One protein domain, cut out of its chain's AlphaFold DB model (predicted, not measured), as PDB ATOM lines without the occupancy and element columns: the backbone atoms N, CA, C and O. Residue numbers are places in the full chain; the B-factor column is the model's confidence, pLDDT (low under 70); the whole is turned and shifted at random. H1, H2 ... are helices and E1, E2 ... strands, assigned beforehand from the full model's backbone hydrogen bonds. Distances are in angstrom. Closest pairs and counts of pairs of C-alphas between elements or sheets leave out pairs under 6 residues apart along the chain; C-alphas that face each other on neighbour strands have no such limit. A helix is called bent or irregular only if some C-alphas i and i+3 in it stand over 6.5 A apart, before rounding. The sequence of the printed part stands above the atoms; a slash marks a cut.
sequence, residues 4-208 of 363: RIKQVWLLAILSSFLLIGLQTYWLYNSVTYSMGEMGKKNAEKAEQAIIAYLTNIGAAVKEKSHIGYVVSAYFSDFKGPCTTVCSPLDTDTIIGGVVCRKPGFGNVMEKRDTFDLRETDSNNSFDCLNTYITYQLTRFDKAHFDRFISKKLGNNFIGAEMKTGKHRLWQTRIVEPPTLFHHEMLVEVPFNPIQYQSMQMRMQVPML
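Overview. This is residues 4 to 208 of the 363 residues of the protein "Putative histidine kinase" of Prevotella copri CAG:164 (UniProt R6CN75). One very long helix, H1, makes most of the length: its residues 4 to 27 stick out free as an arm, and its later part runs over a four-stranded sheet, E6 E9 E8 E7, that has H3 at its side. Near the far end of H1 is a second lobe, a small sheet, E2 E1 E5, with H2 packed over one face and the little hairpin E3 and E4 near E2. The printed part has 205 residues with three named helices and nine named strands, in the order H1, E1 to E5, H2, H3, E6 to E9, and its class is mixed, helices and strands. The larger sheet has the order E6 E9 E8 E7 and is antiparallel, the sheet E2 E1 E5 is mixed, and E3 and E4 are antiparallel. The whole is only just extended, close to loose, with a radius of gyration of the C-alphas of 25.2 A and spans of 101 by 39 by 27 A.

Along the chain. H1 is residues 4 to 64, 90.1 A from C-alpha 4 at (172.694, 154.407, 141.454) to C-alpha 64 at (243.180, 130.140, 191.972). E1 is residues 68 to 75, 23.1 A long, and E2 is residues 82 to 86. E3, residues 92 to 95, and E4, residues 98 to 101, are short. E5 is residues 110 to 117, 22.1 A. H2 is residues 125 to 137, 18.8 A, and H3 is residues 142 to 156, 17.8 A; H3 is irregular, with C-alphas 152 and 155 9.4 A apart. E6 is residues 157 to 164, 20.9 A, and E7 is residues 173 to 176. E8 is residues 184 to 192, 24.2 A, and E9 is residues 197 to 204, 22.8 A, ending with C-alpha 204 at (212.526, 129.493, 173.069).

Arrangement. H1 is on the sheet E6 E9 E8 E7 at a height over the sheet of 9.1 A. It lies over E9 and E8, slantwise to the strands, at 34 degrees to E8 on the local plane; the closest C-alphas of H1 and E8 are those of Glu 47 and Val 189, 6.1 A. This sheet is strongly twisted and holds a Greek key, E6 E7 E8 E9, in which E7 E8 E9 are a meander, each strand the antiparallel neighbour of the one before, and E6 is the antiparallel neighbour of E9. N 161 and O 200 are 2.9 A apart between E6 and E9, N 187 and O 201 2.9 A between E8 and E9, and N 173 and O 188 2.8 A between E7 and E8. H3 is on the same face as H1, over none of the strands; it touches residues 45 to 53 of H1 alone, closest at the C-alphas of Ala 49 and Ile 149, 6.5 A, at a steep tilt of 38 degrees, opposite ways. H2 touches residues 54 to 61 of H1 alone, closest at the C-alphas of Gly 58 and Thr 134, 5.3 A. H2 is on the sheet E2 E1 E5 at a height of 8.3 A, over E2 and E1. E1 and E5 are parallel, with N 72 and O 113 3.0 A apart; E1 and E2 form an antiparallel hairpin, with N 71 and O 84 2.9 A apart. In the hairpin E3 and E4, N 93 and O 100 are 2.8 A apart; the closest C-alphas of E2 and E3 are those of Val 85 and Asp 92, 7.5 A. Every O i to N i+4 pair is within hydrogen-bond range in H1 and H2, and 9 of 11 are in H3.

Size, cuts and confidence. The two C-alphas farthest apart are those of Arg 4 and Gly 104, 102.7 A. Without residues 4 to 27, the body spans 66 by 35 by 24 A. The printed part has no cut, and no link is long. Mean pLDDT of the printed part is 81.0; 32 residues are under 70, among them 94 to 101, 103 to 109 and 178 to 183.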
ATOM      1  N   ARG A   4     171.978 153.658 140.410       78.00
ATOM      2  CA  ARG A   4     172.694 154.407 141.454       78.00
ATOM      3  C   ARG A   4     172.615 153.743 142.833       78.00
ATOM      4  O   ARG A   4     173.627 153.629 143.506       78.00
ATOM      5  N   ILE A   5     171.450 153.223 143.228       79.44
ATOM      6  CA  ILE A   5     171.271 152.559 144.532       79.44
ATOM      7  C   ILE A   5     172.114 151.278 144.591       79.44
ATOM      8  O   ILE A   5     172.819 151.050 145.567       79.44
ATOM      9  N   LYS A   6     172.128 150.476 143.515       77.75
ATOM     10  CA  LYS A   6     172.984 149.276 143.432       77.75
ATOM     11  C   LYS A   6     174.474 149.610 143.576       77.75
ATOM     12  O   LYS A   6     175.190 148.863 144.231       77.75
ATOM     13  N   GLN A   7     174.925 150.714 142.978       82.25
ATOM     14  CA  GLN A   7     176.315 151.168 143.082       82.25
ATOM     15  C   GLN A   7     176.678 151.575 144.514       82.25
ATOM     16  O   GLN A   7     177.730 151.174 144.996       82.25
ATOM     17  N   VAL A   8     175.791 152.292 145.214       85.31
ATOM     18  CA  VAL A   8     176.008 152.689 146.617       85.31
ATOM     19  C   VAL A   8     176.145 151.463 147.528       85.31
ATOM     20  O   VAL A   8     177.088 151.384 148.308       85.31
ATOM     21  N   TRP A   9     175.262 150.470 147.385       85.06
ATOM     22  CA  TRP A   9     175.333 149.223 148.159       85.06
ATOM     23  C   TRP A   9     176.609 148.422 147.887       85.06
ATOM     24  O   TRP A   9     177.227 147.902 148.814       85.06
ATOM     25  N   LEU A  10     177.024 148.335 146.622       85.00
ATOM     26  CA  LEU A  10     178.243 147.623 146.239       85.00
ATOM     27  C   LEU A  10     179.496 148.323 146.783       85.00
ATOM     28  O   LEU A  10     180.404 147.655 147.272       85.00
ATOM     29  N   LEU A  11     179.517 149.658 146.762       88.00
ATOM     30  CA  LEU A  11     180.604 150.459 147.320       88.00
ATOM     31  C   LEU A  11     180.683 150.336 148.850       88.00
ATOM     32  O   LEU A  11     181.781 150.252 149.395       88.00
ATOM     33  N   ALA A  12     179.539 150.243 149.537       87.75
ATOM     34  CA  ALA A  12     179.492 149.987 150.976       87.75
ATOM     35  C   ALA A  12     180.075 148.610 151.337       87.75
ATOM     36  O   ALA A  12     180.923 148.521 152.220       87.75
ATOM     37  N   ILE A  13     179.689 147.553 150.612       88.12
ATOM     38  CA  ILE A  13     180.226 146.197 150.816       88.12
ATOM     39  C   ILE A  13     181.740 146.167 150.561       88.12
ATOM     40  O   ILE A  13     182.487 145.608 151.363       88.12
ATOM     41  N   LEU A  14     182.202 146.797 149.475       90.31
ATOM     42  CA  LEU A  14     183.627 146.892 149.152       90.31
ATOM     43  C   LEU A  14     184.413 147.614 150.258       90.31
ATOM     44  O   LEU A  14     185.465 147.136 150.671       90.31
ATOM     45  N   SER A  15     183.879 148.728 150.767       89.50
ATOM     46  CA  SER A  15     184.466 149.469 151.890       89.50
ATOM     47  C   SER A  15     184.573 148.600 153.150       89.50
ATOM     48  O   SER A  15     185.624 148.560 153.787       89.50
ATOM     49  N   SER A  16     183.538 147.817 153.476       89.50
ATOM     50  CA  SER A  16     183.582 146.889 154.611       89.50
ATOM     51  C   SER A  16     184.650 145.798 154.451       89.50
ATOM     52  O   SER A  16     185.351 145.495 155.414       89.50
ATOM     53  N   PHE A  17     184.835 145.240 153.249       88.94
ATOM     54  CA  PHE A  17     185.925 144.286 152.994       88.94
ATOM     55  C   PHE A  17     187.310 144.927 153.128       88.94
ATOM     56  O   PHE A  17     188.209 144.320 153.710       88.94
ATOM     57  N   LEU A  18     187.476 146.162 152.643       92.19
ATOM     58  CA  LEU A  18     188.724 146.911 152.788       92.19
ATOM     59  C   LEU A  18     189.079 147.117 154.270       92.19
ATOM     60  O   LEU A  18     190.230 146.929 154.663       92.19
ATOM     61  N   LEU A  19     188.083 147.439 155.101       90.94
ATOM     62  CA  LEU A  19     188.263 147.590 156.546       90.94
ATOM     63  C   LEU A  19     188.689 146.279 157.216       90.94
ATOM     64  O   LEU A  19     189.592 146.304 158.046       90.94
ATOM     65  N   ILE A  20     188.114 145.136 156.830       90.12
ATOM     66  CA  ILE A  20     188.540 143.821 157.343       90.12
ATOM     67  C   ILE A  20     189.999 143.534 156.959       90.12
ATOM     68  O   ILE A  20     190.780 143.071 157.794       90.12
ATOM     69  N   GLY A  21     190.388 143.846 155.719       89.31
ATOM     70  CA  GLY A  21     191.776 143.729 155.271       89.31
ATOM     71  C   GLY A  21     192.725 144.591 156.107       89.31
ATOM     72  O   GLY A  21     193.742 144.096 156.593       89.31
ATOM     73  N   LEU A  22     192.355 145.851 156.356       90.56
ATOM     74  CA  LEU A  22     193.138 146.776 157.175       90.56
ATOM     75  C   LEU A  22     193.247 146.313 158.635       90.56
ATOM     76  O   LEU A  22     194.326 146.384 159.218       90.56
ATOM     77  N   GLN A  23     192.162 145.797 159.218       89.81
ATOM     78  CA  GLN A  23     192.173 145.226 160.567       89.81
ATOM     79  C   GLN A  23     193.093 144.015 160.674       89.81
ATOM     80  O   GLN A  23     193.891 143.925 161.604       89.81
ATOM     81  N   THR A  24     193.006 143.104 159.705       87.12
ATOM     82  CA  THR A  24     193.838 141.896 159.669       87.12
ATOM     83  C   THR A  24     195.313 142.265 159.521       87.12
ATOM     84  O   THR A  24     196.160 141.731 160.234       87.12
ATOM     85  N   TYR A  25     195.616 143.233 158.652       89.81
ATOM     86  CA  TYR A  25     196.965 143.770 158.481       89.81
ATOM     87  C   TYR A  25     197.496 144.421 159.763       89.81
ATOM     88  O   TYR A  25     198.626 144.162 160.174       89.81
ATOM     89  N   TRP A  26     196.675 145.239 160.423       88.81
ATOM     90  CA  TRP A  26     197.049 145.881 161.678       88.81
ATOM     91  C   TRP A  26     197.345 144.853 162.773       88.81
ATOM     92  O   TRP A  26     198.369 144.958 163.449       88.81
ATOM     93  N   LEU A  27     196.498 143.830 162.909       86.50
ATOM     94  CA  LEU A  27     196.685 142.755 163.879       86.50
ATOM     95  C   LEU A  27     197.964 141.957 163.595       86.50
ATOM     96  O   LEU A  27     198.736 141.699 164.514       86.50
ATOM     97  N   TYR A  28     198.222 141.628 162.326       85.50
ATOM     98  CA  TYR A  28     199.459 140.973 161.903       85.50
ATOM     99  C   TYR A  28     200.691 141.792 162.307       85.50
ATOM    100  O   TYR A  28     201.574 141.280 162.996       85.50
ATOM    101  N   ASN A  29     200.712 143.082 161.956       86.38
ATOM    102  CA  ASN A  29     201.829 143.967 162.272       86.38
ATOM    103  C   ASN A  29     202.021 144.143 163.791       86.38
ATOM    104  O   ASN A  29     203.145 144.192 164.293       86.38
ATOM    105  N   SER A  30     200.916 144.206 164.535       84.75
ATOM    106  CA  SER A  30     200.925 144.297 165.994       84.75
ATOM    107  C   SER A  30     201.579 143.063 166.630       84.75
ATOM    108  O   SER A  30     202.438 143.200 167.503       84.75
ATOM    109  N   VAL A  31     201.243 141.859 166.151       83.12
ATOM    110  CA  VAL A  31     201.829 140.602 166.646       83.12
ATOM    111  C   VAL A  31     203.320 140.530 166.325       83.12
ATOM    112  O   VAL A  31     204.119 140.225 167.212       83.12
ATOM    113  N   THR A  32     203.724 140.875 165.098       81.56
ATOM    114  CA  THR A  32     205.145 140.878 164.716       81.56
ATOM    115  C   THR A  32     205.966 141.876 165.530       81.56
ATOM    116  O   THR A  32     207.089 141.572 165.929       81.56
ATOM    117  N   TYR A  33     205.401 143.047 165.839       83.88
ATOM    118  CA  TYR A  33     206.062 144.040 166.684       83.88
ATOM    119  C   TYR A  33     206.271 143.517 168.112       83.88
ATOM    120  O   TYR A  33     207.376 143.602 168.649       83.88
ATOM    121  N   SER A  34     205.236 142.912 168.706       83.25
ATOM    122  CA  SER A  34     205.319 142.350 170.059       83.25
ATOM    123  C   SER A  34     206.330 141.201 170.159       83.25
ATOM    124  O   SER A  34     207.112 141.144 171.112       83.25
ATOM    125  N   MET A  35     206.385 140.326 169.145       82.38
ATOM    126  CA  MET A  35     207.411 139.281 169.047       82.38
ATOM    127  C   MET A  35     208.825 139.872 169.010       82.38
ATOM    128  O   MET A  35     209.708 139.392 169.722       82.38
ATOM    129  N   GLY A  36     209.037 140.942 168.237       82.62
ATOM    130  CA  GLY A  36     210.323 141.638 168.174       82.62
ATOM    131  C   GLY A  36     210.743 142.251 169.515       82.62
ATOM    132  O   GLY A  36     211.902 142.134 169.912       82.62
ATOM    133  N   GLU A  37     209.810 142.863 170.249       84.38
ATOM    134  CA  GLU A  37     210.089 143.449 171.566       84.38
ATOM    135  C   GLU A  37     210.456 142.385 172.611       84.38
ATOM    136  O   GLU A  37     211.405 142.550 173.382       84.38
ATOM    137  N   MET A  38     209.750 141.253 172.608       82.88
ATOM    138  CA  MET A  38     210.094 140.105 173.451       82.88
ATOM    139  C   MET A  38     211.441 139.494 173.071       82.88
ATOM    140  O   MET A  38     212.206 139.109 173.956       82.88
ATOM    141  N   GLY A  39     211.763 139.466 171.777       83.81
ATOM    142  CA  GLY A  39     213.078 139.067 171.294       83.81
ATOM    143  C   GLY A  39     214.190 139.934 171.886       83.81
ATOM    144  O   GLY A  39     215.151 139.405 172.440       83.81
ATOM    145  N   LYS A  40     214.035 141.264 171.874       86.44
ATOM    146  CA  LYS A  40     215.008 142.183 172.496       86.44
ATOM    147  C   LYS A  40     215.195 141.913 173.990       86.44
ATOM    148  O   LYS A  40     216.325 141.746 174.436       86.44
ATOM    149  N   LYS A  41     214.101 141.758 174.747       87.19
ATOM    150  CA  LYS A  41     214.159 141.427 176.186       87.19
ATOM    151  C   LYS A  41     214.862 140.092 176.449       87.19
ATOM    152  O   LYS A  41     215.558 139.940 177.450       87.19
ATOM    153  N   ASN A  42     214.676 139.106 175.575       86.69
ATOM    154  CA  ASN A  42     215.365 137.822 175.678       86.69
ATOM    155  C   ASN A  42     216.855 137.934 175.330       86.69
ATOM    156  O   ASN A  42     217.668 137.328 176.025       86.69
ATOM    157  N   ALA A  43     217.219 138.739 174.328       87.81
ATOM    158  CA  ALA A  43     218.613 139.031 174.000       87.81
ATOM    159  C   ALA A  43     219.343 139.716 175.168       87.81
ATOM    160  O   ALA A  43     220.423 139.276 175.551       87.81
ATOM    161  N   GLU A  44     218.721 140.714 175.802       89.88
ATOM    162  CA  GLU A  44     219.268 141.381 176.994       89.88
ATOM    163  C   GLU A  44     219.475 140.395 178.156       89.88
ATOM    164  O   GLU A  44     220.511 140.405 178.822       89.88
ATOM    165  N   LYS A  45     218.519 139.484 178.383       89.94
ATOM    166  CA  LYS A  45     218.663 138.422 179.395       89.94
ATOM    167  C   LYS A  45     219.801 137.458 179.071       89.94
ATOM    168  O   LYS A  45     220.491 137.021 179.993       89.94
ATOM    169  N   ALA A  46     219.980 137.103 177.800       89.56
ATOM    170  CA  ALA A  46     221.080 136.253 177.355       89.56
ATOM    171  C   ALA A  46     222.430 136.928 177.626       89.56
ATOM    172  O   ALA A  46     223.304 136.328 178.247       89.56
ATOM    173  N   GLU A  47     222.556 138.205 177.267       88.88
ATOM    174  CA  GLU A  47     223.745 139.014 177.528       88.88
ATOM    175  C   GLU A  47     224.067 139.088 179.026       88.88
ATOM    176  O   GLU A  47     225.162 138.719 179.450       88.88
ATOM    177  N   GLN A  48     223.086 139.427 179.866       89.88
ATOM    178  CA  GLN A  48     223.258 139.452 181.324       89.88
ATOM    179  C   GLN A  48     223.606 138.079 181.922       89.88
ATOM    180  O   GLN A  48     224.228 137.982 182.989       89.88
ATOM    181  N   ALA A  49     223.160 136.989 181.301       90.88
ATOM    182  CA  ALA A  49     223.506 135.649 181.748       90.88
ATOM    183  C   ALA A  49     224.952 135.293 181.424       90.88
ATOM    184  O   ALA A  49     225.637 134.759 182.299       90.88
ATOM    185  N   ILE A  50     225.424 135.662 180.233       88.88
ATOM    186  CA  ILE A  50     226.823 135.497 179.846       88.88
ATOM    187  C   ILE A  50     227.733 136.380 180.692       88.88
ATOM    188  O   ILE A  50     228.698 135.862 181.244       88.88
ATOM    189  N   ILE A  51     227.405 137.659 180.886       87.88
ATOM    190  CA  ILE A  51     228.202 138.556 181.736       87.88
ATOM    191  C   ILE A  51     228.366 137.945 183.130       87.88
ATOM    192  O   ILE A  51     229.484 137.791 183.606       87.88
ATOM    193  N   ALA A  52     227.283 137.476 183.755       89.94
ATOM    194  CA  ALA A  52     227.381 136.856 185.077       89.94
ATOM    195  C   ALA A  52     228.169 135.539 185.094       89.94
ATOM    196  O   ALA A  52     228.799 135.226 186.103       89.94
ATOM    197  N   TYR A  53     228.125 134.759 184.011       89.62
ATOM    198  CA  TYR A  53     228.963 133.571 183.868       89.62
ATOM    199  C   TYR A  53     230.445 133.958 183.843       89.62
ATOM    200  O   TYR A  53     231.238 133.415 184.612       89.62
ATOM    201  N   LEU A  54     230.796 134.944 183.015       86.44
ATOM    202  CA  LEU A  54     232.157 135.458 182.881       86.44
ATOM    203  C   LEU A  54     232.663 136.064 184.191       86.44
ATOM    204  O   LEU A  54     233.778 135.760 184.601       86.44
ATOM    205  N   THR A  55     231.835 136.835 184.901       86.69
ATOM    206  CA  THR A  55     232.184 137.386 186.219       86.69
ATOM    207  C   THR A  55     232.447 136.283 187.247       86.69
ATOM    208  O   THR A  55     233.406 136.376 188.010       86.69
ATOM    209  N   ASN A  56     231.629 135.223 187.268       87.94
ATOM    210  CA  ASN A  56     231.797 134.111 188.207       87.94
ATOM    211  C   ASN A  56     233.109 133.354 187.946       87.94
ATOM    212  O   ASN A  56     233.896 133.132 188.866       87.94
ATOM    213  N   ILE A  57     233.389 133.031 186.680       86.50
ATOM    214  CA  ILE A  57     234.647 132.370 186.324       86.50
ATOM    215  C   ILE A  57     235.836 133.293 186.574       86.50
ATOM    216  O   ILE A  57     236.817 132.845 187.154       86.50
ATOM    217  N   GLY A  58     235.746 134.573 186.215       83.06
ATOM    218  CA  GLY A  58     236.803 135.553 186.467       83.06
ATOM    219  C   GLY A  58     237.176 135.641 187.948       83.06
ATOM    220  O   GLY A  58     238.359 135.620 188.286       83.06
ATOM    221  N   ALA A  59     236.185 135.639 188.847       83.12
ATOM    222  CA  ALA A  59     236.421 135.601 190.290       83.12
ATOM    223  C   ALA A  59     237.127 134.307 190.734       83.12
ATOM    224  O   ALA A  59     238.122 134.365 191.456       83.12
ATOM    225  N   ALA A  60     236.671 133.146 190.251       83.38
ATOM    226  CA  ALA A  60     237.292 131.857 190.566       83.38
ATOM    227  C   ALA A  60     238.731 131.742 190.031       83.38
ATOM    228  O   ALA A  60     239.583 131.112 190.659       83.38
ATOM    229  N   VAL A  61     239.013 132.349 188.875       81.69
ATOM    230  CA  VAL A  61     240.354 132.419 188.285       81.69
ATOM    231  C   VAL A  61     241.272 133.288 189.118       81.69
ATOM    232  O   VAL A  61     242.398 132.884 189.381       81.69
ATOM    233  N   LYS A  62     240.795 134.452 189.555       76.06
ATOM    234  CA  LYS A  62     241.577 135.384 190.368       76.06
ATOM    235  C   LYS A  62     242.012 134.775 191.706       76.06
ATOM    236  O   LYS A  62     243.107 135.052 192.182       76.06
ATOM    237  N   GLU A  63     241.171 133.930 192.299       76.12
ATOM    238  CA  GLU A  63     241.476 133.228 193.551       76.12
ATOM    239  C   GLU A  63     242.484 132.081 193.361       76.12
ATOM    240  O   GLU A  63     243.318 131.834 194.230       76.12
ATOM    241  N   LYS A  64     242.415 131.375 192.224       74.44
ATOM    242  CA  LYS A  64     243.180 130.140 191.972       74.44
ATOM    243  C   LYS A  64     244.416 130.331 191.095       74.44
ATOM    244  O   LYS A  64     245.166 129.375 190.895       74.44
ATOM    245  N   SER A  65     244.610 131.506 190.505       69.69
ATOM    246  CA  SER A  65     245.741 131.751 189.618       69.69
ATOM    247  C   SER A  65     247.047 131.771 190.414       69.69
ATOM    248  O   SER A  65     247.139 132.337 191.497       69.69
ATOM    249  N   HIS A  66     248.082 131.142 189.858       69.62
ATOM    250  CA  HIS A  66     249.455 131.187 190.383       69.62
ATOM    251  C   HIS A  66     250.372 132.088 189.534       69.62
ATOM    252  O   HIS A  66     251.541 132.276 189.862       69.62
ATOM    253  N   ILE A  67     249.844 132.626 188.430       72.31
ATOM    254  CA  ILE A  67     250.548 133.428 187.422       72.31
ATOM    255  C   ILE A  67     249.795 134.752 187.284       72.31
ATOM    256  O   ILE A  67     248.569 134.748 187.168       72.31
ATOM    257  N   GLY A  68     250.528 135.866 187.294       73.75
ATOM    258  CA  GLY A  68     249.984 137.190 187.010       73.75
ATOM    259  C   GLY A  68     249.801 137.390 185.507       73.75
ATOM    260  O   GLY A  68     250.636 136.971 184.704       73.75
ATOM    261  N   TYR A  69     248.710 138.026 185.100       80.06
ATOM    262  CA  TYR A  69     248.430 138.317 183.699       80.06
ATOM    263  C   TYR A  69     248.082 139.789 183.529       80.06
ATOM    264  O   TYR A  69     247.166 140.295 184.176       80.06
ATOM    265  N   VAL A  70     248.793 140.467 182.633       82.12
ATOM    266  CA  VAL A  70     248.590 141.879 182.307       82.12
ATOM    267  C   VAL A  70     248.162 141.980 180.851       82.12
ATOM    268  O   VAL A  70     248.851 141.477 179.966       82.12
ATOM    269  N   VAL A  71     247.044 142.650 180.585       85.38
ATOM    270  CA  VAL A  71     246.603 142.921 179.213       85.38
ATOM    271  C   VAL A  71     246.392 144.403 179.029       85.38
ATOM    272  O   VAL A  71     245.654 145.029 179.788       85.38
ATOM    273  N   SER A  72     247.026 144.948 177.999       85.38
ATOM    274  CA  SER A  72     246.879 146.342 177.593       85.38
ATOM    275  C   SER A  72     246.240 146.412 176.210       85.38
ATOM    276  O   SER A  72     246.645 145.692 175.302       85.38
ATOM    277  N   ALA A  73     245.263 147.290 176.013       85.50
ATOM    278  CA  ALA A  73     244.667 147.513 174.704       85.50
ATOM    279  C   ALA A  73     244.455 148.994 174.390       85.50
ATOM    280  O   ALA A  73     244.080 149.785 175.256       85.50
ATOM    281  N   TYR A  74     244.683 149.364 173.131       83.94
ATOM    282  CA  TYR A  74     244.425 150.710 172.620       83.94
ATOM    283  C   TYR A  74     243.042 150.766 171.973       83.94
ATOM    284  O   TYR A  74     242.763 149.971 171.086       83.94
ATOM    285  N   PHE A  75     242.205 151.717 172.383       84.31
ATOM    286  CA  PHE A  75     240.874 151.968 171.810       84.31
ATOM    287  C   PHE A  75     240.847 153.347 171.141       84.31
ATOM    288  O   PHE A  75     241.720 154.170 171.421       84.31
ATOM    289  N   SER A  76     239.866 153.617 170.274       81.38
ATOM    290  CA  SER A  76     239.761 154.908 169.568       81.38
ATOM    291  C   SER A  76     239.610 156.098 170.517       81.38
ATOM    292  O   SER A  76     240.132 157.179 170.252       81.38
ATOM    293  N   ASP A  77     238.910 155.884 171.630       80.44
ATOM    294  CA  ASP A  77     238.431 156.965 172.497       80.44
ATOM    295  C   ASP A  77     239.461 157.386 173.557       80.44
ATOM    296  O   ASP A  77     239.339 158.449 174.169       80.44
ATOM    297  N   PHE A  78     240.490 156.564 173.783       75.25
ATOM    298  CA  PHE A  78     241.504 156.806 174.804       75.25
ATOM    299  C   PHE A  78     242.826 157.272 174.193       75.25
ATOM    300  O   PHE A  78     243.362 156.676 173.262       75.25
ATOM    301  N   LYS A  79     243.428 158.303 174.801       73.94
ATOM    302  CA  LYS A  79     244.786 158.757 174.448       73.94
ATOM    303  C   LYS A  79     245.883 157.766 174.865       73.94
ATOM    304  O   LYS A  79     246.990 157.843 174.341       73.94
ATOM    305  N   GLY A  80     245.597 156.865 175.809       77.00
ATOM    306  CA  GLY A  80     246.530 155.867 176.341       77.00
ATOM    307  C   GLY A  80     245.928 154.455 176.372       77.00
ATOM    308  O   GLY A  80     244.732 154.300 176.129       77.00
ATOM    309  N   PRO A  81     246.736 153.418 176.652       79.38
ATOM    310  CA  PRO A  81     246.255 152.042 176.684       79.38
ATOM    311  C   PRO A  81     245.374 151.786 177.912       79.38
ATOM    312  O   PRO A  81     245.753 152.091 179.044       79.38
ATOM    313  N   CYS A  82     244.223 151.154 177.698       80.19
ATOM    314  CA  CYS A  82     243.430 150.565 178.767       80.19
ATOM    315  C   CYS A  82     244.133 149.285 179.231       80.19
ATOM    316  O   CYS A  82     244.361 148.382 178.427       80.19
ATOM    317  N   THR A  83     244.529 149.221 180.503       80.12
ATOM    318  CA  THR A  83     245.282 148.087 181.056       80.12
ATOM    319  C   THR A  83     244.481 147.422 182.160       80.12
ATOM    320  O   THR A  83     243.932 148.100 183.022       80.12
ATOM    321  N   THR A  84     244.415 146.095 182.123       80.56
ATOM    322  CA  THR A  84     243.745 145.259 183.121       80.56
ATOM    323  C   THR A  84     244.696 144.169 183.592       80.56
ATOM    324  O   THR A  84     245.499 143.658 182.808       80.56
ATOM    325  N   VAL A  85     244.624 143.830 184.879       78.75
ATOM    326  CA  VAL A  85     245.537 142.885 185.523       78.75
ATOM    327  C   VAL A  85     244.748 141.852 186.318       78.75
ATOM    328  O   VAL A  85     243.833 142.203 187.060       78.75
ATOM    329  N   CYS A  86     245.128 140.585 186.183       76.19
ATOM    330  CA  CYS A  86     244.710 139.507 187.070       76.19
ATOM    331  C   CYS A  86     245.953 138.946 187.758       76.19
ATOM    332  O   CYS A  86     246.763 138.285 187.108       76.19
ATOM    333  N   SER A  87     246.098 139.215 189.054       72.94
ATOM    334  CA  SER A  87     247.236 138.747 189.848       72.94
ATOM    335  C   SER A  87     246.775 137.844 190.992       72.94
ATOM    336  O   SER A  87     245.737 138.131 191.600       72.94
ATOM    337  N   PRO A  88     247.546 136.797 191.336       66.62
ATOM    338  CA  PRO A  88     247.306 135.992 192.532       66.62
ATOM    339  C   PRO A  88     247.262 136.892 193.773       66.62
ATOM    340  O   PRO A  88     248.129 137.748 193.928       66.62
ATOM    341  N   LEU A  89     246.286 136.712 194.670       63.38
ATOM    342  CA  LEU A  89     246.208 137.433 195.960       63.38
ATOM    343  C   LEU A  89     246.208 138.979 195.857       63.38
ATOM    344  O   LEU A  89     246.539 139.660 196.829       63.38
ATOM    345  N   ASP A  90     245.846 139.549 194.700       67.81
ATOM    346  CA  ASP A  90     245.909 140.999 194.452       67.81
ATOM    347  C   ASP A  90     247.303 141.597 194.724       67.81
ATOM    348  O   ASP A  90     247.424 142.678 195.317       67.81
ATOM    349  N   THR A  91     248.363 140.891 194.314       63.81
ATOM    350  CA  THR A  91     249.757 141.341 194.471       63.81
ATOM    351  C   THR A  91     250.073 142.618 193.701       63.81
ATOM    352  O   THR A  91     250.977 143.342 194.106       63.81
ATOM    353  N   ASP A  92     249.330 142.929 192.636       68.00
ATOM    354  CA  ASP A  92     249.564 144.093 191.780       68.00
ATOM    355  C   ASP A  92     248.335 145.015 191.741       68.00
ATOM    356  O   ASP A  92     247.189 144.580 191.852       68.00
ATOM    357  N   THR A  93     248.574 146.317 191.604       71.06
ATOM    358  CA  THR A  93     247.571 147.379 191.478       71.06
ATOM    359  C   THR A  93     247.874 148.250 190.264       71.06
ATOM    360  O   THR A  93     248.970 148.216 189.711       71.06
ATOM    361  N   ILE A  94     246.898 149.036 189.812       68.12
ATOM    362  CA  ILE A  94     247.077 149.952 188.681       68.12
ATOM    363  C   ILE A  94     247.066 151.381 189.222       68.12
ATOM    364  O   ILE A  94     246.075 151.811 189.809       68.12
ATOM    365  N   ILE A  95     248.157 152.121 189.016       66.12
ATOM    366  CA  ILE A  95     248.290 153.527 189.413       66.12
ATOM    367  C   ILE A  95     248.592 154.341 188.156       66.12
ATOM    368  O   ILE A  95     249.612 154.142 187.502       66.12
ATOM    369  N   GLY A  96     247.678 155.239 187.773       56.09
ATOM    370  CA  GLY A  96     247.866 156.114 186.607       56.09
ATOM    371  C   GLY A  96     248.041 155.377 185.270       56.09
ATOM    372  O   GLY A  96     248.713 155.888 184.380       56.09
ATOM    373  N   GLY A  97     247.480 154.169 185.129       60.34
ATOM    374  CA  GLY A  97     247.628 153.330 183.929       60.34
ATOM    375  C   GLY A  97     248.904 152.479 183.896       60.34
ATOM    376  O   GLY A  97     249.113 151.736 182.939       60.34
ATOM    377  N   VAL A  98     249.728 152.543 184.944       64.19
ATOM    378  CA  VAL A  98     250.918 151.706 185.119       64.19
ATOM    379  C   VAL A  98     250.617 150.613 186.140       64.19
ATOM    380  O   VAL A  98     250.001 150.867 187.174       64.19
ATOM    381  N   VAL A  99     251.040 149.385 185.840       67.69
ATOM    382  CA  VAL A  99     250.942 148.256 186.774       67.69
ATOM    383  C   VAL A  99     252.039 148.400 187.828       67.69
ATOM    384  O   VAL A  99     253.224 148.408 187.497       67.69
ATOM    385  N   CYS A 100     251.639 148.542 189.086       65.12
ATOM    386  CA  CYS A 100     252.500 148.711 190.248       65.12
ATOM    387  C   CYS A 100     252.325 147.523 191.200       65.12
ATOM    388  O   CYS A 100     251.208 147.151 191.540       65.12
ATOM    389  N   ARG A 101     253.425 146.944 191.678       69.62
ATOM    390  CA  ARG A 101     253.387 145.824 192.626       69.62
ATOM    391  C   ARG A 101     253.179 146.322 194.056       69.62
ATOM    392  O   ARG A 101     253.780 147.320 194.459       69.62
ATOM    393  N   LYS A 102     252.373 145.616 194.851       71.00
ATOM    394  CA  LYS A 102     252.240 145.889 196.287       71.00
ATOM    395  C   LYS A 102     253.534 145.521 197.026       71.00
ATOM    396  O   LYS A 102     254.138 144.485 196.740       71.00
ATOM    397  N   PRO A 103     253.957 146.334 198.007       64.50
ATOM    398  CA  PRO A 103     255.141 146.035 198.803       64.50
ATOM    399  C   PRO A 103     254.944 144.739 199.614       64.50
ATOM    400  O   PRO A 103     253.908 144.569 200.252       64.50
ATOM    401  N   GLY A 104     255.936 143.838 199.593       62.12
ATOM    402  CA  GLY A 104     255.961 142.607 200.406       62.12
ATOM    403  C   GLY A 104     255.770 141.275 199.662       62.12
ATOM    404  O   GLY A 104     255.876 140.226 200.293       62.12
ATOM    405  N   PHE A 105     255.540 141.282 198.345       62.19
ATOM    406  CA  PHE A 105     255.378 140.064 197.534       62.19
ATOM    407  C   PHE A 105     256.596 139.791 196.630       62.19
ATOM    408  O   PHE A 105     257.219 140.722 196.117       62.19
ATOM    409  N   GLY A 106     256.948 138.510 196.445       62.34
ATOM    410  CA  GLY A 106     258.064 138.064 195.593       62.34
ATOM    411  C   GLY A 106     257.801 138.216 194.086       62.34
ATOM    412  O   GLY A 106     256.741 138.675 193.668       62.34
ATOM    413  N   ASN A 107     258.768 137.823 193.248       59.28
ATOM    414  CA  ASN A 107     258.606 137.843 191.789       59.28
ATOM    415  C   ASN A 107     257.562 136.807 191.346       59.28
ATOM    416  O   ASN A 107     257.835 135.609 191.351       59.28
ATOM    417  N   VAL A 108     256.383 137.277 190.945       62.16
ATOM    418  CA  VAL A 108     255.359 136.454 190.290       62.16
ATOM    419  C   VAL A 108     255.690 136.378 188.796       62.16
ATOM    420  O   VAL A 108     256.113 137.369 188.201       62.16
ATOM    421  N   MET A 109     255.527 135.206 188.174       58.62
ATOM    422  CA  MET A 109     255.597 135.102 186.713       58.62
ATOM    423  C   MET A 109     254.447 135.907 186.108       58.62
ATOM    424  O   MET A 109     253.283 135.594 186.352       58.62
ATOM    425  N   GLU A 110     254.780 136.929 185.321       70.31
ATOM    426  CA  GLU A 110     253.815 137.792 184.643       70.31
ATOM    427  C   GLU A 110     253.812 137.504 183.140       70.31
ATOM    428  O   GLU A 110     254.847 137.596 182.475       70.31
ATOM    429  N   LYS A 111     252.641 137.180 182.586       79.44
ATOM    430  CA  LYS A 111     252.430 137.147 181.135       79.44
ATOM    431  C   LYS A 111     251.770 138.449 180.693       79.44
ATOM    432  O   LYS A 111     250.806 138.894 181.316       79.44
ATOM    433  N   ARG A 112     252.298 139.064 179.632       81.44
ATOM    434  CA  ARG A 112     251.822 140.350 179.117       81.44
ATOM    435  C   ARG A 112     251.443 140.247 177.648       81.44
ATOM    436  O   ARG A 112     252.304 139.931 176.834       81.44
ATOM    437  N   ASP A 113     250.204 140.615 177.340       84.94
ATOM    438  CA  ASP A 113     249.710 140.739 175.968       84.94
ATOM    439  C   ASP A 113     249.245 142.177 175.699       84.94
ATOM    440  O   ASP A 113     248.632 142.821 176.556       84.94
ATOM    441  N   THR A 114     249.515 142.674 174.491       85.44
ATOM    442  CA  THR A 114     249.094 144.011 174.057       85.44
ATOM    443  C   THR A 114     248.302 143.919 172.758       85.44
ATOM    444  O   THR A 114     248.764 143.298 171.802       85.44
ATOM    445  N   PHE A 115     247.137 144.566 172.703       85.38
ATOM    446  CA  PHE A 115     246.252 144.572 171.535       85.38
ATOM    447  C   PHE A 115     246.015 145.984 170.993       85.38
ATOM    448  O   PHE A 115     245.864 146.941 171.750       85.38
ATOM    449  N   ASP A 116     245.926 146.108 169.670       82.88
ATOM    450  CA  ASP A 116     245.439 147.326 169.021       82.88
ATOM    451  C   ASP A 116     243.975 147.130 168.598       82.88
ATOM    452  O   ASP A 116     243.662 146.274 167.765       82.88
ATOM    453  N   LEU A 117     243.072 147.871 169.242       83.12
ATOM    454  CA  LEU A 117     241.613 147.796 169.103       83.12
ATOM    455  C   LEU A 117     241.012 149.171 168.754       83.12
ATOM    456  O   LEU A 117     239.841 149.428 169.022       83.12
ATOM    457  N   ARG A 118     241.792 150.062 168.122       79.19
ATOM    458  CA  ARG A 118     241.360 151.422 167.725       79.19
ATOM    459  C   ARG A 118     240.228 151.466 166.695       79.19
ATOM    460  O   ARG A 118     239.754 152.541 166.352       79.19
ATOM    461  N   GLU A 119     239.797 150.314 166.205       74.94
ATOM    462  CA  GLU A 119     238.639 150.155 165.325       74.94
ATOM    463  C   GLU A 119     237.301 150.257 166.079       74.94
ATOM    464  O   GLU A 119     236.249 150.189 165.448       74.94
ATOM    465  N   THR A 120     237.301 150.313 167.417       69.94
ATOM    466  CA  THR A 120     236.080 150.177 168.229       69.94
ATOM    467  C   THR A 120     236.064 151.112 169.437       69.94
ATOM    468  O   THR A 120     237.113 151.459 169.988       69.94
ATOM    469  N   ASP A 121     234.850 151.482 169.849       69.38
ATOM    470  CA  ASP A 121     234.554 152.286 171.025       69.38
ATOM    471  C   ASP A 121     234.854 151.559 172.345       69.38
ATOM    472  O   ASP A 121     234.882 150.334 172.466       69.38
ATOM    473  N   SER A 122     235.111 152.365 173.367       67.56
ATOM    474  CA  SER A 122     235.684 151.945 174.647       67.56
ATOM    475  C   SER A 122     234.670 151.457 175.688       67.56
ATOM    476  O   SER A 122     235.082 151.050 176.782       67.56
ATOM    477  N   ASN A 123     233.372 151.461 175.356       72.50
ATOM    478  CA  ASN A 123     232.270 151.306 176.312       72.50
ATOM    479  C   ASN A 123     232.399 150.066 177.219       72.50
ATOM    480  O   ASN A 123     232.182 150.185 178.422       72.50
ATOM    481  N   ASN A 124     232.854 148.922 176.684       72.19
ATOM    482  CA  ASN A 124     233.057 147.671 177.441       72.19
ATOM    483  C   ASN A 124     234.527 147.195 177.421       72.19
ATOM    484  O   ASN A 124     234.818 145.997 177.454       72.19
ATOM    485  N   SER A 125     235.476 148.132 177.325       77.69
ATOM    486  CA  SER A 125     236.912 147.837 177.196       77.69
ATOM    487  C   SER A 125     237.464 146.973 178.339       77.69
ATOM    488  O   SER A 125     238.151 145.988 178.080       77.69
ATOM    489  N   PHE A 126     237.124 147.281 179.593       76.62
ATOM    490  CA  PHE A 126     237.575 146.504 180.756       76.62
ATOM    491  C   PHE A 126     236.970 145.097 180.809       76.62
ATOM    492  O   PHE A 126     237.688 144.134 181.078       76.62
ATOM    493  N   ASP A 127     235.679 144.951 180.505       78.94
ATOM    494  CA  ASP A 127     235.003 143.647 180.492       78.94
ATOM    495  C   ASP A 127     235.584 142.729 179.415       78.94
ATOM    496  O   ASP A 127     235.823 141.544 179.654       78.94
ATOM    497  N   CYS A 128     235.898 143.296 178.250       82.81
ATOM    498  CA  CYS A 128     236.574 142.611 177.156       82.81
ATOM    499  C   CYS A 128     237.954 142.069 177.578       82.81
ATOM    500  O   CYS A 128     238.244 140.884 177.384       82.81
ATOM    501  N   LEU A 129     238.788 142.906 178.208       84.62
ATOM    502  CA  LEU A 129     240.131 142.512 178.650       84.62
ATOM    503  C   LEU A 129     240.082 141.484 179.788       84.62
ATOM    504  O   LEU A 129     240.791 140.479 179.735       84.62
ATOM    505  N   ASN A 130     239.205 141.686 180.776       82.50
ATOM    506  CA  ASN A 130     238.970 140.726 181.858       82.50
ATOM    507  C   ASN A 130     238.534 139.364 181.321       82.50
ATOM    508  O   ASN A 130     239.007 138.321 181.781       82.50
ATOM    509  N   THR A 131     237.655 139.365 180.321       83.38
ATOM    510  CA  THR A 131     237.176 138.135 179.695       83.38
ATOM    511  C   THR A 131     238.305 137.410 178.973       83.38
ATOM    512  O   THR A 131     238.484 136.210 179.175       83.38
ATOM    513  N   TYR A 132     239.129 138.127 178.206       85.00
ATOM    514  CA  TYR A 132     240.295 137.536 177.551       85.00
ATOM    515  C   TYR A 132     241.258 136.895 178.558       85.00
ATOM    516  O   TYR A 132     241.642 135.741 178.380       85.00
ATOM    517  N   ILE A 133     241.596 137.597 179.646       82.19
ATOM    518  CA  ILE A 133     242.472 137.060 180.701       82.19
ATOM    519  C   ILE A 133     241.871 135.792 181.314       82.19
ATOM    520  O   ILE A 133     242.553 134.776 181.453       82.19
ATOM    521  N   THR A 134     240.576 135.835 181.633       82.25
ATOM    522  CA  THR A 134     239.843 134.700 182.199       82.25
ATOM    523  C   THR A 134     239.934 133.480 181.279       82.25
ATOM    524  O   THR A 134     240.229 132.385 181.757       82.25
ATOM    525  N   TYR A 135     239.787 133.655 179.960       81.56
ATOM    526  CA  TYR A 135     239.923 132.579 178.965       81.56
ATOM    527  C   TYR A 135     241.344 132.065 178.768       81.56
ATOM    528  O   TYR A 135     241.539 130.883 178.510       81.56
ATOM    529  N   GLN A 136     242.355 132.918 178.893       80.69
ATOM    530  CA  GLN A 136     243.745 132.459 178.816       80.69
ATOM    531  C   GLN A 136     244.116 131.565 180.003       80.69
ATOM    532  O   GLN A 136     244.969 130.686 179.881       80.69
ATOM    533  N   LEU A 137     243.456 131.775 181.142       76.56
ATOM    534  CA  LEU A 137     243.684 131.035 182.378       76.56
ATOM    535  C   LEU A 137     242.695 129.872 182.583       76.56
ATOM    536  O   LEU A 137     242.928 129.033 183.451       76.56
ATOM    537  N   THR A 138     241.619 129.774 181.789       76.38
ATOM    538  CA  THR A 138     240.610 128.701 181.896       76.38
ATOM    539  C   THR A 138     240.244 128.076 180.562       76.38
ATOM    540  O   THR A 138     240.091 128.743 179.547       76.38
ATOM    541  N   ARG A 139     240.029 126.757 180.561       78.31
ATOM    542  CA  ARG A 139     239.462 126.067 179.397       78.31
ATOM    543  C   ARG A 139     237.944 126.197 179.403       78.31
ATOM    544  O   ARG A 139     237.309 126.028 180.441       78.31
ATOM    545  N   PHE A 140     237.366 126.460 178.233       83.81
ATOM    546  CA  PHE A 140     235.919 126.480 178.070       83.81
ATOM    547  C   PHE A 140     235.340 125.066 178.243       83.81
ATOM    548  O   PHE A 140     235.659 124.165 177.469       83.81
ATOM    549  N   ASP A 141     234.470 124.891 179.238       86.75
ATOM    550  CA  ASP A 141     233.670 123.681 179.428       86.75
ATOM    551  C   ASP A 141     232.207 123.962 179.059       86.75
ATOM    552  O   ASP A 141     231.486 124.679 179.763       86.75
ATOM    553  N   LYS A 142     231.762 123.356 177.953       88.31
ATOM    554  CA  LYS A 142     230.389 123.481 177.453       88.31
ATOM    555  C   LYS A 142     229.361 122.943 178.451       88.31
ATOM    556  O   LYS A 142     228.306 123.547 178.611       88.31
ATOM    557  N   ALA A 143     229.652 121.844 179.146       89.44
ATOM    558  CA  ALA A 143     228.699 121.225 180.067       89.44
ATOM    559  C   ALA A 143     228.496 122.071 181.332       89.44
ATOM    560  O   ALA A 143     227.390 122.141 181.876       89.44
ATOM    561  N   HIS A 144     229.558 122.729 181.801       90.31
ATOM    562  CA  HIS A 144     229.466 123.710 182.878       90.31
ATOM    563  C   HIS A 144     228.686 124.956 182.434       90.31
ATOM    564  O   HIS A 144     227.781 125.395 183.148       90.31
ATOM    565  N   PHE A 145     228.982 125.479 181.239       90.62
ATOM    566  CA  PHE A 145     228.274 126.624 180.664       90.62
ATOM    567  C   PHE A 145     226.771 126.359 180.527       90.62
ATOM    568  O   PHE A 145     225.964 127.101 181.087       90.62
ATOM    569  N   ASP A 146     226.388 125.270 179.853       90.50
ATOM    570  CA  ASP A 146     224.984 124.933 179.593       90.50
ATOM    571  C   ASP A 146     224.196 124.769 180.904       90.50
ATOM    572  O   ASP A 146     223.045 125.189 180.999       90.50
ATOM    573  N   ARG A 147     224.826 124.223 181.953       91.38
ATOM    574  CA  ARG A 147     224.226 124.082 183.290       91.38
ATOM    575  C   ARG A 147     224.046 125.417 184.008       91.38
ATOM    576  O   ARG A 147     223.034 125.631 184.672       91.38
ATOM    577  N   PHE A 148     225.030 126.307 183.910       91.31
ATOM    578  CA  PHE A 148     224.943 127.632 184.516       91.31
ATOM    579  C   PHE A 148     223.850 128.467 183.845       91.31
ATOM    580  O   PHE A 148     223.018 129.080 184.517       91.31
ATOM    581  N   ILE A 149     223.826 128.449 182.513       91.25
ATOM    582  CA  ILE A 149     222.849 129.185 181.723       91.25
ATOM    583  C   ILE A 149     221.447 128.615 181.897       91.25
ATOM    584  O   ILE A 149     220.524 129.397 182.117       91.25
ATOM    585  N   SER A 150     221.263 127.291 181.876       90.50
ATOM    586  CA  SER A 150     219.938 126.691 182.080       90.50
ATOM    587  C   SER A 150     219.358 127.029 183.454       90.50
ATOM    588  O   SER A 150     218.169 127.325 183.560       90.50
ATOM    589  N   LYS A 151     220.192 127.120 184.498       90.88
ATOM    590  CA  LYS A 151     219.762 127.588 185.825       90.88
ATOM    591  C   LYS A 151     219.294 129.050 185.812       90.88
ATOM    592  O   LYS A 151     218.398 129.402 186.576       90.88
ATOM    593  N   LYS A 152     219.896 129.904 184.978       88.81
ATOM    594  CA  LYS A 152     219.614 131.348 184.942       88.81
ATOM    595  C   LYS A 152     218.483 131.733 183.978       88.81
ATOM    596  O   LYS A 152     217.693 132.615 184.301       88.81
ATOM    597  N   LEU A 153     218.391 131.081 182.818       85.88
ATOM    598  CA  LEU A 153     217.370 131.331 181.787       85.88
ATOM    599  C   LEU A 153     216.137 130.421 181.921       85.88
ATOM    600  O   LEU A 153     215.085 130.729 181.346       85.88
ATOM    601  N   GLY A 154     216.251 129.325 182.676       84.88
ATOM    602  CA  GLY A 154     215.195 128.334 182.856       84.88
ATOM    603  C   GLY A 154     214.805 127.664 181.540       84.88
ATOM    604  O   GLY A 154     215.631 127.450 180.655       84.88
ATOM    605  N   ASN A 155     213.507 127.394 181.390       80.56
ATOM    606  CA  ASN A 155     212.944 126.683 180.236       80.56
ATOM    607  C   ASN A 155     213.042 127.456 178.907       80.56
ATOM    608  O   ASN A 155     212.703 126.911 177.866       80.56
ATOM    609  N   ASN A 156     213.483 128.717 178.922       81.56
ATOM    610  CA  ASN A 156     213.652 129.502 177.698       81.56
ATOM    611  C   ASN A 156     214.966 129.180 176.972       81.56
ATOM    612  O   ASN A 156     215.183 129.684 175.877       81.56
ATOM    613  N   PHE A 157     215.869 128.405 177.577       87.25
ATOM    614  CA  PHE A 157     217.150 128.028 176.983       87.25
ATOM    615  C   PHE A 157     217.072 126.638 176.347       87.25
ATOM    616  O   PHE A 157     216.691 125.678 177.011       87.25
ATOM    617  N   ILE A 158     217.464 126.535 175.076       85.75
ATOM    618  CA  ILE A 158     217.503 125.266 174.333       85.75
ATOM    619  C   ILE A 158     218.939 124.739 174.278       85.75
ATOM    620  O   ILE A 158     219.193 123.566 174.541       85.75
ATOM    621  N   GLY A 159     219.893 125.610 173.951       87.19
ATOM    622  CA  GLY A 159     221.297 125.240 173.840       87.19
ATOM    623  C   GLY A 159     222.173 126.417 173.443       87.19
ATOM    624  O   GLY A 159     221.681 127.446 172.974       87.19
ATOM    625  N   ALA A 160     223.478 126.262 173.639       90.00
ATOM    626  CA  ALA A 160     224.467 127.233 173.212       90.00
ATOM    627  C   ALA A 160     225.621 126.564 172.472       90.00
ATOM    628  O   ALA A 160     226.050 125.457 172.813       90.00
ATOM    629  N   GLU A 161     226.135 127.265 171.471       89.56
ATOM    630  CA  GLU A 161     227.282 126.854 170.676       89.56
ATOM    631  C   GLU A 161     228.247 128.025 170.534       89.56
ATOM    632  O   GLU A 161     227.861 129.145 170.197       89.56
ATOM    633  N   MET A 162     229.524 127.763 170.807       88.81
ATOM    634  CA  MET A 162     230.569 128.750 170.582       88.81
ATOM    635  C   MET A 162     230.910 128.776 169.098       88.81
ATOM    636  O   MET A 162     231.201 127.741 168.501       88.81
ATOM    637  N   LYS A 163     230.910 129.971 168.519       88.06
ATOM    638  CA  LYS A 163     231.197 130.194 167.109       88.06
ATOM    639  C   LYS A 163     232.345 131.181 166.982       88.06
ATOM    640  O   LYS A 163     232.377 132.213 167.649       88.06
ATOM    641  N   THR A 164     233.294 130.870 166.111       88.19
ATOM    642  CA  THR A 164     234.371 131.797 165.757       88.19
ATOM    643  C   THR A 164     234.004 132.492 164.454       88.19
ATOM    644  O   THR A 164     233.799 131.849 163.423       88.19
ATOM    645  N   GLY A 165     233.851 133.810 164.519       81.06
ATOM    646  CA  GLY A 165     233.512 134.650 163.379       81.06
ATOM    647  C   GLY A 165     234.739 135.077 162.576       81.06
ATOM    648  O   GLY A 165     235.875 134.978 163.028       81.06
ATOM    649  N   LYS A 166     234.493 135.613 161.376       81.00
ATOM    650  CA  LYS A 166     235.515 136.322 160.578       81.00
ATOM    651  C   LYS A 166     235.716 137.772 161.031       81.00
ATOM    652  O   LYS A 166     236.738 138.375 160.734       81.00
ATOM    653  N   HIS A 167     234.724 138.326 161.726       80.75
ATOM    654  CA  HIS A 167     234.700 139.700 162.220       80.75
ATOM    655  C   HIS A 167     234.387 139.701 163.713       80.75
ATOM    656  O   HIS A 167     233.724 138.787 164.210       80.75
ATOM    657  N   ARG A 168     234.875 140.721 164.428       79.75
ATOM    658  CA  ARG A 168     234.623 140.873 165.864       79.75
ATOM    659  C   ARG A 168     233.162 141.243 166.077       79.75
ATOM    660  O   ARG A 168     232.644 142.153 165.432       79.75
ATOM    661  N   LEU A 169     232.508 140.532 166.987       82.44
ATOM    662  CA  LEU A 169     231.190 140.902 167.474       82.44
ATOM    663  C   LEU A 169     231.387 141.682 168.771       82.44
ATOM    664  O   LEU A 169     231.955 141.144 169.711       82.44
ATOM    665  N   TRP A 170     230.940 142.933 168.803       78.81
ATOM    666  CA  TRP A 170     231.057 143.807 169.979       78.81
ATOM    667  C   TRP A 170     229.736 144.004 170.718       78.81
ATOM    668  O   TRP A 170     229.730 144.356 171.890       78.81
ATOM    669  N   GLN A 171     228.621 143.746 170.036       81.94
ATOM    670  CA  GLN A 171     227.276 143.907 170.569       81.94
ATOM    671  C   GLN A 171     226.455 142.661 170.278       81.94
ATOM    672  O   GLN A 171     226.624 142.025 169.233       81.94
ATOM    673  N   THR A 172     225.550 142.336 171.197       85.62
ATOM    674  CA  THR A 172     224.597 141.244 171.026       85.62
ATOM    675  C   THR A 172     223.765 141.463 169.767       85.62
ATOM    676  O   THR A 172     223.166 142.521 169.564       85.62
ATOM    677  N   ARG A 173     223.712 140.449 168.905       85.56
ATOM    678  CA  ARG A 173     222.951 140.469 167.658       85.56
ATOM    679  C   ARG A 173     221.918 139.357 167.660       85.56
ATOM    680  O   ARG A 173     222.222 138.199 167.925       85.56
ATOM    681  N   ILE A 174     220.703 139.701 167.261       86.06
ATOM    682  CA  ILE A 174     219.667 138.722 166.935       86.06
ATOM    683  C   ILE A 174     219.915 138.263 165.496       86.06
ATOM    684  O   ILE A 174     219.849 139.079 164.577       86.06
ATOM    685  N   VAL A 175     220.260 136.989 165.309       82.31
ATOM    686  CA  VAL A 175     220.539 136.410 163.983       82.31
ATOM    687  C   VAL A 175     219.246 135.974 163.316       82.31
ATOM    688  O   VAL A 175     219.007 136.301 162.157       82.31
ATOM    689  N   GLU A 176     218.395 135.285 164.070       78.00
ATOM    690  CA  GLU A 176     217.092 134.823 163.603       78.00
ATOM    691  C   GLU A 176     216.027 135.402 164.533       78.00
ATOM    692  O   GLU A 176     215.969 135.030 165.713       78.00
ATOM    693  N   PRO A 177     215.234 136.378 164.052       72.00
ATOM    694  CA  PRO A 177     214.159 136.936 164.845       72.00
ATOM    695  C   PRO A 177     213.031 135.908 164.995       72.00
ATOM    696  O   PRO A 177     212.804 135.105 164.085       72.00
ATOM    697  N   PRO A 178     212.273 135.962 166.101       68.94
ATOM    698  CA  PRO A 178     211.076 135.150 166.239       68.94
ATOM    699  C   PRO A 178     210.091 135.491 165.113       68.94
ATOM    700  O   PRO A 178     209.764 136.659 164.887       68.94
ATOM    701  N   THR A 179     209.621 134.468 164.404       66.12
ATOM    702  CA  THR A 179     208.577 134.601 163.378       66.12
ATOM    703  C   THR A 179     207.334 133.834 163.813       66.12
ATOM    704  O   THR A 179     207.394 132.999 164.709       66.12
ATOM    705  N   LEU A 180     206.196 134.065 163.151       64.19
ATOM    706  CA  LEU A 180     204.957 133.323 163.433       64.19
ATOM    707  C   LEU A 180     205.121 131.796 163.344       64.19
ATOM    708  O   LEU A 180     204.387 131.068 164.005       64.19
ATOM    709  N   PHE A 181     206.066 131.316 162.530       64.25
ATOM    710  CA  PHE A 181     206.304 129.888 162.318       64.25
ATOM    711  C   PHE A 181     207.545 129.368 163.058       64.25
ATOM    712  O   PHE A 181     207.567 128.203 163.453       64.25
ATOM    713  N   HIS A 182     208.540 130.225 163.314       66.25
ATOM    714  CA  HIS A 182     209.749 129.877 164.065       66.25
ATOM    715  C   HIS A 182     209.705 130.523 165.451       66.25
ATOM    716  O   HIS A 182     209.951 131.717 165.614       66.25
ATOM    717  N   HIS A 183     209.393 129.693 166.444       69.50
ATOM    718  CA  HIS A 183     209.278 130.055 167.861       69.50
ATOM    719  C   HIS A 183     210.629 130.039 168.591       69.50
ATOM    720  O   HIS A 183     210.707 130.261 169.803       69.50
ATOM    721  N   GLU A 184     211.684 129.732 167.845       80.81
ATOM    722  CA  GLU A 184     213.060 129.751 168.297       80.81
ATOM    723  C   GLU A 184     213.707 131.051 167.839       80.81
ATOM    724  O   GLU A 184     213.456 131.553 166.744       80.81
ATOM    725  N   MET A 185     214.523 131.605 168.718       85.25
ATOM    726  CA  MET A 185     215.285 132.814 168.487       85.25
ATOM    727  C   MET A 185     216.760 132.488 168.648       85.25
ATOM    728  O   MET A 185     217.169 131.882 169.643       85.25
ATOM    729  N   LEU A 186     217.557 132.937 167.683       87.81
ATOM    730  CA  LEU A 186     218.998 132.745 167.681       87.81
ATOM    731  C   LEU A 186     219.683 134.063 168.035       87.81
ATOM    732  O   LEU A 186     219.587 135.045 167.294       87.81
ATOM    733  N   VAL A 187     220.367 134.084 169.175       90.06
ATOM    734  CA  VAL A 187     221.073 135.265 169.682       90.06
ATOM    735  C   VAL A 187     222.567 134.996 169.657       90.06
ATOM    736  O   VAL A 187     223.034 134.057 170.290       90.06
ATOM    737  N   GLU A 188     223.326 135.815 168.942       89.12
ATOM    738  CA  GLU A 188     224.783 135.834 169.023       89.12
ATOM    739  C   GLU A 188     225.198 136.908 170.027       89.12
ATOM    740  O   GLU A 188     224.999 138.101 169.805       89.12
ATOM    741  N   VAL A 189     225.767 136.478 171.147       89.31
ATOM    742  CA  VAL A 189     226.282 137.356 172.199       89.31
ATOM    743  C   VAL A 189     227.811 137.374 172.103       89.31
ATOM    744  O   VAL A 189     228.420 136.311 171.928       89.31
ATOM    745  N   PRO A 190     228.472 138.540 172.193       86.38
ATOM    746  CA  PRO A 190     229.927 138.605 172.218       86.38
ATOM    747  C   PRO A 190     230.461 137.865 173.447       86.38
ATOM    748  O   PRO A 190     230.019 138.101 174.567       86.38
ATOM    749  N   PHE A 191     231.398 136.944 173.227       85.81
ATOM    750  CA  PHE A 191     231.946 136.120 174.298       85.81
ATOM    751  C   PHE A 191     233.420 136.421 174.531       85.81
ATOM    752  O   PHE A 191     233.803 136.754 175.640       85.81
ATOM    753  N   ASN A 192     234.237 136.395 173.480       86.62
ATOM    754  CA  ASN A 192     235.607 136.893 173.511       86.62
ATOM    755  C   ASN A 192     235.899 137.635 172.196       86.62
ATOM    756  O   ASN A 192     236.352 137.025 171.219       86.62
ATOM    757  N   PRO A 193     235.621 138.950 172.137       80.69
ATOM    758  CA  PRO A 193     235.756 139.729 170.909       80.69
ATOM    759  C   PRO A 193     237.211 139.866 170.438       80.69
ATOM    760  O   PRO A 193     237.436 139.978 169.235       80.69
ATOM    761  N   ILE A 194     238.206 139.780 171.334       84.94
ATOM    762  CA  ILE A 194     239.636 139.808 170.965       84.94
ATOM    763  C   ILE A 194     239.999 138.592 170.099       84.94
ATOM    764  O   ILE A 194     240.771 138.718 169.152       84.94
ATOM    765  N   GLN A 195     239.400 137.433 170.388       84.38
ATOM    766  CA  GLN A 195     239.610 136.181 169.651       84.38
ATOM    767  C   GLN A 195     238.508 135.872 168.629       84.38
ATOM    768  O   GLN A 195     238.440 134.751 168.127       84.38
ATOM    769  N   TYR A 196     237.652 136.843 168.296       86.62
ATOM    770  CA  TYR A 196     236.549 136.665 167.342       86.62
ATOM    771  C   TYR A 196     235.542 135.571 167.753       86.62
ATOM    772  O   TYR A 196     234.884 134.977 166.900       86.62
ATOM    773  N   GLN A 197     235.414 135.283 169.051       87.50
ATOM    774  CA  GLN A 197     234.492 134.269 169.558       87.50
ATOM    775  C   GLN A 197     233.185 134.918 170.016       87.50
ATOM    776  O   GLN A 197     233.173 135.830 170.849       87.50
ATOM    777  N   SER A 198     232.073 134.407 169.506       89.06
ATOM    778  CA  SER A 198     230.728 134.725 169.968       89.06
ATOM    779  C   SER A 198     230.034 133.463 170.460       89.06
ATOM    780  O   SER A 198     230.334 132.346 170.029       89.06
ATOM    781  N   MET A 199     229.112 133.642 171.396       89.75
ATOM    782  CA  MET A 199     228.264 132.572 171.882       89.75
ATOM    783  C   MET A 199     226.909 132.667 171.204       89.75
ATOM    784  O   MET A 199     226.190 133.653 171.366       89.75
ATOM    785  N   GLN A 200     226.565 131.640 170.440       90.69
ATOM    786  CA  GLN A 200     225.280 131.536 169.780       90.69
ATOM    787  C   GLN A 200     224.320 130.764 170.685       90.69
ATOM    788  O   GLN A 200     224.507 129.578 170.941       90.69
ATOM    789  N   MET A 201     223.298 131.445 171.191       88.88
ATOM    790  CA  MET A 201     222.295 130.890 172.093       88.88
ATOM    791  C   MET A 201     220.973 130.690 171.359       88.88
ATOM    792  O   MET A 201     220.436 131.622 170.757       88.88
ATOM    793  N   ARG A 202     220.435 129.474 171.448       88.94
ATOM    794  CA  ARG A 202     219.085 129.131 171.000       88.94
ATOM    795  C   ARG A 202     218.127 129.306 172.162       88.94
ATOM    796  O   ARG A 202     218.264 128.647 173.198       88.94
ATOM    797  N   MET A 203     217.172 130.209 171.990       85.94
ATOM    798  CA  MET A 203     216.180 130.535 173.003       85.94
ATOM    799  C   MET A 203     214.774 130.255 172.495       85.94
ATOM    800  O   MET A 203     214.428 130.616 171.372       85.94
ATOM    801  N   GLN A 204     213.945 129.656 173.341       83.81
ATOM    802  CA  GLN A 204     212.526 129.493 173.069       83.81
ATOM    803  C   GLN A 204     211.784 130.766 173.473       83.81
ATOM    804  O   GLN A 204     211.936 131.261 174.594       83.81
ATOM    805  N   VAL A 205     210.962 131.298 172.569       79.75
ATOM    806  CA  VAL A 205     210.093 132.437 172.868       79.75
ATOM    807  C   VAL A 205     208.702 131.908 173.237       79.75
ATOM    808  O   VAL A 205     207.983 131.415 172.367       79.75
ATOM    809  N   PRO A 206     208.286 131.974 174.517       72.12
ATOM    810  CA  PRO A 206     206.976 131.476 174.917       72.12
ATOM    811  C   PRO A 206     205.853 132.356 174.341       72.12
ATOM    812  O   PRO A 206     205.816 133.565 174.567       72.12
ATOM    813  N   MET A 207     204.892 131.740 173.642       68.38
ATOM    814  CA  MET A 207     203.750 132.436 173.012       68.38
ATOM    815  C   MET A 207     202.706 132.928 174.022       68.38
ATOM    816  O   MET A 207     202.031 133.929 173.801       68.38
ATOM    817  N   LEU A 208     202.581 132.239 175.158       70.06
ATOM    818  CA  LEU A 208     201.621 132.547 176.223       70.06
ATOM    819  C   LEU A 208     201.739 133.981 176.780       70.06
ATOM    820  O   LEU A 208     200.716 134.665 176.842       70.06
TER     821      LEU A 208